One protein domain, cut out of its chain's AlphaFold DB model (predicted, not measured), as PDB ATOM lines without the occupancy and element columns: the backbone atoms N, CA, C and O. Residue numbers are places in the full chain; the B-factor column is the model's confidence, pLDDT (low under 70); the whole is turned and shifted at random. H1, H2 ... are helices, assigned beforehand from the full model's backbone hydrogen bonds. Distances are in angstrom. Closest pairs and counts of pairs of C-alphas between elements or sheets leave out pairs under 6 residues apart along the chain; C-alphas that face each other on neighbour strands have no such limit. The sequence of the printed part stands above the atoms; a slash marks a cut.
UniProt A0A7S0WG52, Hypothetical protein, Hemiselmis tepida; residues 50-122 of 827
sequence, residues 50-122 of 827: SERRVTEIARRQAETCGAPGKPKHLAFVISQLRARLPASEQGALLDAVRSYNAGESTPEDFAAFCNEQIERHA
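Overview. This is residues 50 to 122 of the 827 residues of the protein "Hypothetical protein" of Hemiselmis tepida (UniProt A0A7S0WG52). H2, H3 and H4 make an up-and-down bundle, each running against the one before, and H1 is an arm whose residues 50 to 63 stick out. The printed part, 73 residues with four named helices, is all helix and only just loose, close to compact, with radius of gyration of the C-alphas 13.9 A and spans 41 by 26 by 17 A.

Arrangement. Start at H1, residues 50 to 65, and H2, residues 71 to 84: close but not clearly touching, closest C-alphas Cys 65 and His 73, 8.0 A. H2 and H3, residues 90 to 102, form a hairpin, only just touching with 3 pairs of C-alphas within 8 A, by residues 81 to 82 and 90 to 93 alone; closest C-alphas Arg 82 and Gln 90, 6.4 A. H3 and H4, residues 107 to 120, form another, touching by residues 96 to 100 and 107 to 113 alone; closest C-alphas Tyr 100 and Phe 110, 6.5 A. Every helix has each O i to N i+4 pair within hydrogen-bond range.

Along the chain. Find C-alpha 50 at (4.113, 51.185, 8.148); H1 runs 21.9 A. H4 ends at C-alpha 120, (33.528, 37.735, 4.790).

Size, cuts and confidence. The printed part has no cut, and its links are tight. Residues 50 to 69 are under pLDDT 70.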
ATOM      1  N   SER A  50       2.681  51.300   8.404       61.88
ATOM      2  CA  SER A  50       4.113  51.185   8.148       61.88
ATOM      3  C   SER A  50       4.637  49.800   8.537       61.88
ATOM      4  O   SER A  50       5.343  49.188   7.740       61.88
ATOM      5  N   GLU A  51       4.194  49.248   9.668       65.19
ATOM      6  CA  GLU A  51       4.574  47.917  10.155       65.19
ATOM      7  C   GLU A  51       4.063  46.802   9.231       65.19
ATOM      8  O   GLU A  51       4.843  45.955   8.790       65.19
ATOM      9  N   ARG A  52       2.789  46.857   8.813       59.50
ATOM     10  CA  ARG A  52       2.220  45.912   7.829       59.50
ATOM     11  C   ARG A  52       2.892  46.004   6.454       59.50
ATOM     12  O   ARG A  52       2.967  45.023   5.719       59.50
ATOM     13  N   ARG A  53       3.390  47.184   6.071       60.66
ATOM     14  CA  ARG A  53       4.178  47.340   4.838       60.66
ATOM     15  C   ARG A  53       5.558  46.719   4.955       60.66
ATOM     16  O   ARG A  53       6.035  46.182   3.962       60.66
ATOM     17  N   VAL A  54       6.199  46.808   6.117       59.66
ATOM     18  CA  VAL A  54       7.528  46.227   6.337       59.66
ATOM     19  C   VAL A  54       7.476  44.705   6.189       59.66
ATOM     20  O   VAL A  54       8.323  44.151   5.495       59.66
ATOM     21  N   THR A  55       6.447  44.040   6.720       57.59
ATOM     22  CA  THR A  55       6.279  42.582   6.575       57.59
ATOM     23  C   THR A  55       5.970  42.151   5.136       57.59
ATOM     24  O   THR A  55       6.567  41.195   4.647       57.59
ATOM     25  N   GLU A  56       5.129  42.884   4.400       51.28
ATOM     26  CA  GLU A  56       4.869  42.614   2.972       51.28
ATOM     27  C   GLU A  56       6.105  42.879   2.092       51.28
ATOM     28  O   GLU A  56       6.353  42.168   1.117       51.28
ATOM     29  N   ILE A  57       6.908  43.891   2.430       51.88
ATOM     30  CA  ILE A  57       8.186  44.150   1.760       51.88
ATOM     31  C   ILE A  57       9.171  43.015   2.055       51.88
ATOM     32  O   ILE A  57       9.793  42.535   1.112       51.88
ATOM     33  N   ALA A  58       9.267  42.543   3.301       50.03
ATOM     34  CA  ALA A  58      10.106  41.406   3.676       50.03
ATOM     35  C   ALA A  58       9.680  40.113   2.956       50.03
ATOM     36  O   ALA A  58      10.528  39.412   2.407       50.03
ATOM     37  N   ARG A  59       8.371  39.845   2.842       68.62
ATOM     38  CA  ARG A  59       7.833  38.722   2.052       68.62
ATOM     39  C   ARG A  59       8.243  38.821   0.583       68.62
ATOM     40  O   ARG A  59       8.794  37.879   0.025       68.62
ATOM     41  N   ARG A  60       8.060  39.991  -0.040       52.34
ATOM     42  CA  ARG A  60       8.480  40.223  -1.434       52.34
ATOM     43  C   ARG A  60       9.991  40.159  -1.609       52.34
ATOM     44  O   ARG A  60      10.456  39.784  -2.681       52.34
ATOM     45  N   GLN A  61      10.760  40.541  -0.595       53.81
ATOM     46  CA  GLN A  61      12.211  40.395  -0.582       53.81
ATOM     47  C   GLN A  61      12.598  38.918  -0.541       53.81
ATOM     48  O   GLN A  61      13.410  38.523  -1.370       53.81
ATOM     49  N   ALA A  62      11.967  38.092   0.296       53.66
ATOM     50  CA  ALA A  62      12.173  36.642   0.303       53.66
ATOM     51  C   ALA A  62      11.805  36.004  -1.051       53.66
ATOM     52  O   ALA A  62      12.594  35.256  -1.619       53.66
ATOM     53  N   GLU A  63      10.676  36.394  -1.647       54.22
ATOM     54  CA  GLU A  63      10.236  35.912  -2.969       54.22
ATOM     55  C   GLU A  63      11.124  36.391  -4.127       54.22
ATOM     56  O   GLU A  63      11.228  35.741  -5.168       54.22
ATOM     57  N   THR A  64      11.765  37.553  -3.980       52.81
ATOM     58  CA  THR A  64      12.663  38.100  -5.008       52.81
ATOM     59  C   THR A  64      14.088  37.567  -4.858       52.81
ATOM     60  O   THR A  64      14.758  37.398  -5.874       52.81
ATOM     61  N   CYS A  65      14.532  37.283  -3.630       48.81
ATOM     62  CA  CYS A  65      15.847  36.709  -3.335       48.81
ATOM     63  C   CYS A  65      15.864  35.176  -3.478       48.81
ATOM     64  O   CYS A  65      16.913  34.619  -3.771       48.81
ATOM     65  N   GLY A  66      14.716  34.497  -3.358       49.09
ATOM     66  CA  GLY A  66      14.592  33.044  -3.545       49.09
ATOM     67  C   GLY A  66      14.686  32.559  -4.999       49.09
ATOM     68  O   GLY A  66      14.648  31.360  -5.239       49.09
ATOM     69  N   ALA A  67      14.814  33.468  -5.973       52.38
ATOM     70  CA  ALA A  67      15.032  33.136  -7.382       52.38
ATOM     71  C   ALA A  67      16.380  33.719  -7.861       52.38
ATOM     72  O   ALA A  67      16.392  34.806  -8.464       52.38
ATOM     73  N   PRO A  68      17.512  33.042  -7.585       50.44
ATOM     74  CA  PRO A  68      18.839  33.429  -8.062       50.44
ATOM     75  C   PRO A  68      18.895  33.291  -9.589       50.44
ATOM     76  O   PRO A  68      19.253  32.266 -10.145       50.44
ATOM     77  N   GLY A  69      18.450  34.326 -10.295       57.16
ATOM     78  CA  GLY A  69      18.403  34.312 -11.762       57.16
ATOM     79  C   GLY A  69      17.841  35.576 -12.404       57.16
ATOM     80  O   GLY A  69      17.926  35.749 -13.617       57.16
ATOM     81  N   LYS A  70      17.277  36.515 -11.629       70.62
ATOM     82  CA  LYS A  70      16.782  37.781 -12.190       70.62
ATOM     83  C   LYS A  70      17.959  38.746 -12.423       70.62
ATOM     84  O   LYS A  70      18.493  39.283 -11.448       70.62
ATOM     85  N   PRO A  71      18.310  39.097 -13.679       74.69
ATOM     86  CA  PRO A  71      19.515  39.879 -14.003       74.69
ATOM     87  C   PRO A  71      19.556  41.269 -13.344       74.69
ATOM     88  O   PRO A  71      20.622  41.819 -13.083       74.69
ATOM     89  N   LYS A  72      18.392  41.843 -13.009       73.94
ATOM     90  CA  LYS A  72      18.295  43.136 -12.305       73.94
ATOM     91  C   LYS A  72      18.684  43.059 -10.827       73.94
ATOM     92  O   LYS A  72      19.206  44.038 -10.302       73.94
ATOM     93  N   HIS A  73      18.399  41.939 -10.163       77.94
ATOM     94  CA  HIS A  73      18.793  41.734  -8.771       77.94
ATOM     95  C   HIS A  73      20.311  41.568  -8.689       77.94
ATOM     96  O   HIS A  73      20.965  42.269  -7.923       77.94
ATOM     97  N   LEU A  74      20.868  40.755  -9.587       82.81
ATOM     98  CA  LEU A  74      22.304  40.535  -9.685       82.81
ATOM     99  C   LEU A  74      23.076  41.835  -9.956       82.81
ATOM    100  O   LEU A  74      24.031  42.149  -9.254       82.81
ATOM    101  N   ALA A  75      22.601  42.662 -10.895       84.56
ATOM    102  CA  ALA A  75      23.201  43.969 -11.171       84.56
ATOM    103  C   ALA A  75      23.196  44.908  -9.946       84.56
ATOM    104  O   ALA A  75      24.149  45.659  -9.733       84.56
ATOM    105  N   PHE A  76      22.138  44.868  -9.127       87.06
ATOM    106  CA  PHE A  76      22.077  45.635  -7.883       87.06
ATOM    107  C   PHE A  76      23.086  45.116  -6.850       87.06
ATOM    108  O   PHE A  76      23.827  45.921  -6.287       87.06
ATOM    109  N   VAL A  77      23.149  43.798  -6.637       88.19
ATOM    110  CA  VAL A  77      24.086  43.166  -5.693       88.19
ATOM    111  C   VAL A  77      25.533  43.463  -6.087       88.19
ATOM    112  O   VAL A  77      26.289  43.971  -5.261       88.19
ATOM    113  N   ILE A  78      25.890  43.295  -7.366       93.44
ATOM    114  CA  ILE A  78      27.218  43.644  -7.899       93.44
ATOM    115  C   ILE A  78      27.541  45.121  -7.643       93.44
ATOM    116  O   ILE A  78      28.652  45.458  -7.233       93.44
ATOM    117  N   SER A  79      26.574  46.026  -7.843       93.31
ATOM    118  CA  SER A  79      26.779  47.455  -7.581       93.31
ATOM    119  C   SER A  79      27.020  47.762  -6.101       93.31
ATOM    120  O   SER A  79      27.775  48.688  -5.806       93.31
ATOM    121  N   GLN A  80      26.370  47.044  -5.181       93.50
ATOM    122  CA  GLN A  80      26.560  47.239  -3.741       93.50
ATOM    123  C   GLN A  80      27.888  46.650  -3.270       93.50
ATOM    124  O   GLN A  80      28.614  47.322  -2.538       93.50
ATOM    125  N   LEU A  81      28.239  45.456  -3.750       94.69
ATOM    126  CA  LEU A  81      29.529  44.824  -3.490       94.69
ATOM    127  C   LEU A  81      30.680  45.702  -3.980       94.69
ATOM    128  O   LEU A  81      31.573  46.029  -3.206       94.69
ATOM    129  N   ARG A  82      30.614  46.209  -5.216       95.88
ATOM    130  CA  ARG A  82      31.644  47.106  -5.764       95.88
ATOM    131  C   ARG A  82      31.837  48.383  -4.939       95.88
ATOM    132  O   ARG A  82      32.947  48.897  -4.871       95.88
ATOM    133  N   ALA A  83      30.770  48.917  -4.347       94.44
ATOM    134  CA  ALA A  83      30.836  50.150  -3.563       94.44
ATOM    135  C   ALA A  83      31.387  49.947  -2.142       94.44
ATOM    136  O   ALA A  83      31.815  50.920  -1.526       94.44
ATOM    137  N   ARG A  84      31.323  48.722  -1.607       94.62
ATOM    138  CA  ARG A  84      31.598  48.434  -0.189       94.62
ATOM    139  C   ARG A  84      32.780  47.498   0.036       94.62
ATOM    140  O   ARG A  84      33.344  47.524   1.124       94.62
ATOM    141  N   LEU A  85      33.167  46.708  -0.964       95.94
ATOM    142  CA  LEU A  85      34.354  45.867  -0.877       95.94
ATOM    143  C   LEU A  85      35.627  46.725  -0.832       95.94
ATOM    144  O   LEU A  85      35.735  47.709  -1.582       95.94
ATOM    145  N   PRO A  86      36.610  46.345   0.005       96.19
ATOM    146  CA  PRO A  86      37.921  46.976   0.000       96.19
ATOM    147  C   PRO A  86      38.574  46.828  -1.379       96.19
ATOM    148  O   PRO A  86      38.319  45.871  -2.109       96.19
ATOM    149  N   ALA A  87      39.431  47.782  -1.749       95.75
ATOM    150  CA  ALA A  87      40.038  47.831  -3.083       95.75
ATOM    151  C   ALA A  87      40.807  46.546  -3.455       95.75
ATOM    152  O   ALA A  87      40.857  46.197  -4.632       95.75
ATOM    153  N   SER A  88      41.347  45.826  -2.464       95.88
ATOM    154  CA  SER A  88      42.024  44.534  -2.642       95.88
ATOM    155  C   SER A  88      41.112  43.432  -3.193       95.88
ATOM    156  O   SER A  88      41.582  42.576  -3.930       95.88
ATOM    157  N   GLU A  89      39.813  43.479  -2.894       96.06
ATOM    158  CA  GLU A  89      38.831  42.437  -3.246       96.06
ATOM    159  C   GLU A  89      38.012  42.796  -4.494       96.06
ATOM    160  O   GLU A  89      37.309  41.965  -5.071       96.06
ATOM    161  N   GLN A  90      38.114  44.041  -4.971       95.12
ATOM    162  CA  GLN A  90      37.412  44.470  -6.185       95.12
ATOM    163  C   GLN A  90      37.906  43.731  -7.436       95.12
ATOM    164  O   GLN A  90      37.125  43.549  -8.369       95.12
ATOM    165  N   GLY A  91      39.170  43.290  -7.454       96.31
ATOM    166  CA  GLY A  91      39.715  42.448  -8.523       96.31
ATOM    167  C   GLY A  91      38.989  41.105  -8.616       96.31
ATOM    168  O   GLY A  91      38.450  40.781  -9.672       96.31
ATOM    169  N   ALA A  92      38.859  40.401  -7.488       96.62
ATOM    170  CA  ALA A  92      38.161  39.118  -7.415       96.62
ATOM    171  C   ALA A  92      36.686  39.232  -7.837       96.62
ATOM    172  O   ALA A  92      36.190  38.395  -8.590       96.62
ATOM    173  N   LEU A  93      35.991  40.305  -7.429       97.12
ATOM    174  CA  LEU A  93      34.622  40.567  -7.888       97.12
ATOM    175  C   LEU A  93      34.546  40.762  -9.410       97.12
ATOM    176  O   LEU A  93      33.615  40.269 -10.044       97.12
ATOM    177  N   LEU A  94      35.490  41.496 -10.008       96.94
ATOM    178  CA  LEU A  94      35.509  41.722 -11.456       96.94
ATOM    179  C   LEU A  94      35.786  40.436 -12.235       96.94
ATOM    180  O   LEU A  94      35.152  40.223 -13.268       96.94
ATOM    181  N   ASP A  95      36.682  39.582 -11.746       97.19
ATOM    182  CA  ASP A  95      36.994  38.305 -12.388       97.19
ATOM    183  C   ASP A  95      35.821  37.323 -12.279       97.19
ATOM    184  O   ASP A  95      35.436  36.726 -13.284       97.19
ATOM    185  N   ALA A  96      35.141  37.266 -11.128       97.12
ATOM    186  CA  ALA A  96      33.906  36.495 -10.974       97.12
ATOM    187  C   ALA A  96      32.788  36.990 -11.916       97.12
ATOM    188  O   ALA A  96      32.107  36.191 -12.557       97.12
ATOM    189  N   VAL A  97      32.621  38.313 -12.071       96.19
ATOM    190  CA  VAL A  97      31.647  38.896 -13.017       96.19
ATOM    191  C   VAL A  97      32.012  38.572 -14.471       96.19
ATOM    192  O   VAL A  97      31.120  38.362 -15.294       96.19
ATOM    193  N   ARG A  98      33.303  38.545 -14.821       97.06
ATOM    194  CA  ARG A  98      33.764  38.161 -16.166       97.06
ATOM    195  C   ARG A  98      33.502  36.685 -16.444       97.06
ATOM    196  O   ARG A  98      32.901  36.401 -17.474       97.06
ATOM    197  N   SER A  99      33.857  35.801 -15.512       96.50
ATOM    198  CA  SER A  99      33.578  34.360 -15.583       96.50
ATOM    199  C   SER A  99      32.080  34.092 -15.771       96.50
ATOM    200  O   SER A  99      31.681  33.349 -16.666       96.50
ATOM    201  N   TYR A 100      31.224  34.782 -15.009       95.81
ATOM    202  CA  TYR A 100      29.770  34.663 -15.143       95.81
ATOM    203  C   TYR A 100      29.259  35.129 -16.513       95.81
ATOM    204  O   TYR A 100      28.468  34.438 -17.150       95.81
ATOM    205  N   ASN A 101      29.739  36.272 -17.012       92.50
ATOM    206  CA  ASN A 101      29.331  36.783 -18.325       92.50
ATOM    207  C   ASN A 101      29.884  35.961 -19.502       92.50
ATOM    208  O   ASN A 101      29.271  35.959 -20.568       92.50
ATOM    209  N   ALA A 102      31.021  35.286 -19.326       95.06
ATOM    210  CA  ALA A 102      31.590  34.364 -20.307       95.06
ATOM    211  C   ALA A 102      30.870  33.000 -20.329       95.06
ATOM    212  O   ALA A 102      31.082  32.215 -21.250       95.06
ATOM    213  N   GLY A 103      30.003  32.728 -19.344       94.81
ATOM    214  CA  GLY A 103      29.358  31.427 -19.165       94.81
ATOM    215  C   GLY A 103      30.280  30.364 -18.559       94.81
ATOM    216  O   GLY A 103      29.954  29.183 -18.614       94.81
ATOM    217  N   GLU A 104      31.418  30.771 -17.991       96.56
ATOM    218  CA  GLU A 104      32.403  29.888 -17.351       96.56
ATOM    219  C   GLU A 104      32.010  29.523 -15.907       96.56
ATOM    220  O   GLU A 104      32.472  28.513 -15.385       96.56
ATOM    221  N   SER A 105      31.125  30.305 -15.271       95.62
ATOM    222  CA  SER A 105      30.542  30.000 -13.954       95.62
ATOM    223  C   SER A 105      29.019  29.962 -14.009       95.62
ATOM    224  O   SER A 105      28.399  30.826 -14.640       95.62
ATOM    225  N   THR A 106      28.407  29.022 -13.290       94.06
ATOM    226  CA  THR A 106      26.945  28.940 -13.187       94.06
ATOM    227  C   THR A 106      26.373  30.117 -12.373       94.06
ATOM    228  O   THR A 106      27.099  30.755 -11.598       94.06
ATOM    229  N   PRO A 107      25.080  30.467 -12.535       88.69
ATOM    230  CA  PRO A 107      24.408  31.435 -11.665       88.69
ATOM    231  C   PRO A 107      24.529  31.106 -10.176       88.69
ATOM    232  O   PRO A 107      24.653  32.021  -9.362       88.69
ATOM    233  N   GLU A 108      24.525  29.820  -9.832       88.81
ATOM    234  CA  GLU A 108      24.669  29.311  -8.475       88.81
ATOM    235  C   GLU A 108      26.078  29.575  -7.930       88.81
ATOM    236  O   GLU A 108      26.206  30.131  -6.838       88.81
ATOM    237  N   ASP A 109      27.123  29.286  -8.714       91.69
ATOM    238  CA  ASP A 109      28.519  29.548  -8.329       91.69
ATOM    239  C   ASP A 109      28.770  31.047  -8.124       91.69
ATOM    240  O   ASP A 109      29.403  31.473  -7.154       91.69
ATOM    241  N   PHE A 110      28.231  31.881  -9.018       94.88
ATOM    242  CA  PHE A 110      28.383  33.329  -8.922       94.88
ATOM    243  C   PHE A 110      27.593  33.923  -7.741       94.88
ATOM    244  O   PHE A 110      28.061  34.854  -7.077       94.88
ATOM    245  N   ALA A 111      26.409  33.378  -7.438       88.38
ATOM    246  CA  ALA A 111      25.641  33.754  -6.254       88.38
ATOM    247  C   ALA A 111      26.353  33.334  -4.957       88.38
ATOM    248  O   ALA A 111      26.413  34.133  -4.020       88.38
ATOM    249  N   ALA A 112      26.939  32.132  -4.918       91.94
ATOM    250  CA  ALA A 112      27.737  31.653  -3.794       91.94
ATOM    251  C   ALA A 112      28.947  32.565  -3.541       91.94
ATOM    252  O   ALA A 112      29.140  33.013  -2.411       91.94
ATOM    253  N   PHE A 113      29.675  32.950  -4.596       96.25
ATOM    254  CA  PHE A 113      30.760  33.930  -4.504       96.25
ATOM    255  C   PHE A 113      30.279  35.276  -3.936       96.25
ATOM    256  O   PHE A 113      30.908  35.845  -3.044       96.25
ATOM    257  N   CYS A 114      29.144  35.802  -4.414       94.38
ATOM    258  CA  CYS A 114      28.595  37.059  -3.897       94.38
ATOM    259  C   CYS A 114      28.247  36.965  -2.402       94.38
ATOM    260  O   CYS A 114      28.522  37.910  -1.662       94.38
ATOM    261  N   ASN A 115      27.670  35.845  -1.958       91.06
ATOM    262  CA  ASN A 115      27.328  35.618  -0.553       91.06
ATOM    263  C   ASN A 115      28.578  35.489   0.325       91.06
ATOM    264  O   ASN A 115      28.651  36.138   1.364       91.06
ATOM    265  N   GLU A 116      29.596  34.757  -0.130       95.50
ATOM    266  CA  GLU A 116      30.881  34.635   0.564       95.50
ATOM    267  C   GLU A 116      31.533  36.009   0.783       95.50
ATOM    268  O   GLU A 116      32.023  36.307   1.871       95.50
ATOM    269  N   GLN A 117      31.484  36.889  -0.220       95.94
ATOM    270  CA  GLN A 117      31.996  38.259  -0.115       95.94
ATOM    271  C   GLN A 117      31.163  39.129   0.840       95.94
ATOM    272  O   GLN A 117      31.715  39.959   1.567       95.94
ATOM    273  N   ILE A 118      29.839  38.945   0.867       93.19
ATOM    274  CA  ILE A 118      28.948  39.625   1.817       93.19
ATOM    275  C   ILE A 118      29.279  39.210   3.253       93.19
ATOM    276  O   ILE A 118      29.444  40.077   4.112       93.19
ATOM    277  N   GLU A 119      29.407  37.908   3.503       91.12
ATOM    278  CA  GLU A 119      29.682  37.342   4.825       91.12
ATOM    279  C   GLU A 119      31.092  37.692   5.306       91.12
ATOM    280  O   GLU A 119      31.250  38.246   6.396       91.12
ATOM    281  N   ARG A 120      32.115  37.470   4.468       95.62
ATOM    282  CA  ARG A 120      33.528  37.735   4.790       95.62
ATOM    283  C   ARG A 120      33.777  39.183   5.200       95.62
ATOM    284  O   ARG A 120      34.589  39.439   6.086       95.62
ATOM    285  N   HIS A 121      33.096  40.128   4.560       93.62
ATOM    286  CA  HIS A 121      33.286  41.557   4.807       93.62
ATOM    287  C   HIS A 121      32.179  42.181   5.660       93.62
ATOM    288  O   HIS A 121      32.142  43.406   5.792       93.62
ATOM    289  N   ALA A 122      31.280  41.362   6.222       91.88
ATOM    290  CA  ALA A 122      30.101  41.811   6.961       91.88
ATOM    291  C   ALA A 122      29.355  42.946   6.230       91.88
ATOM    292  O   ALA A 122      28.915  43.933   6.831       91.88
TER     293      ALA A 122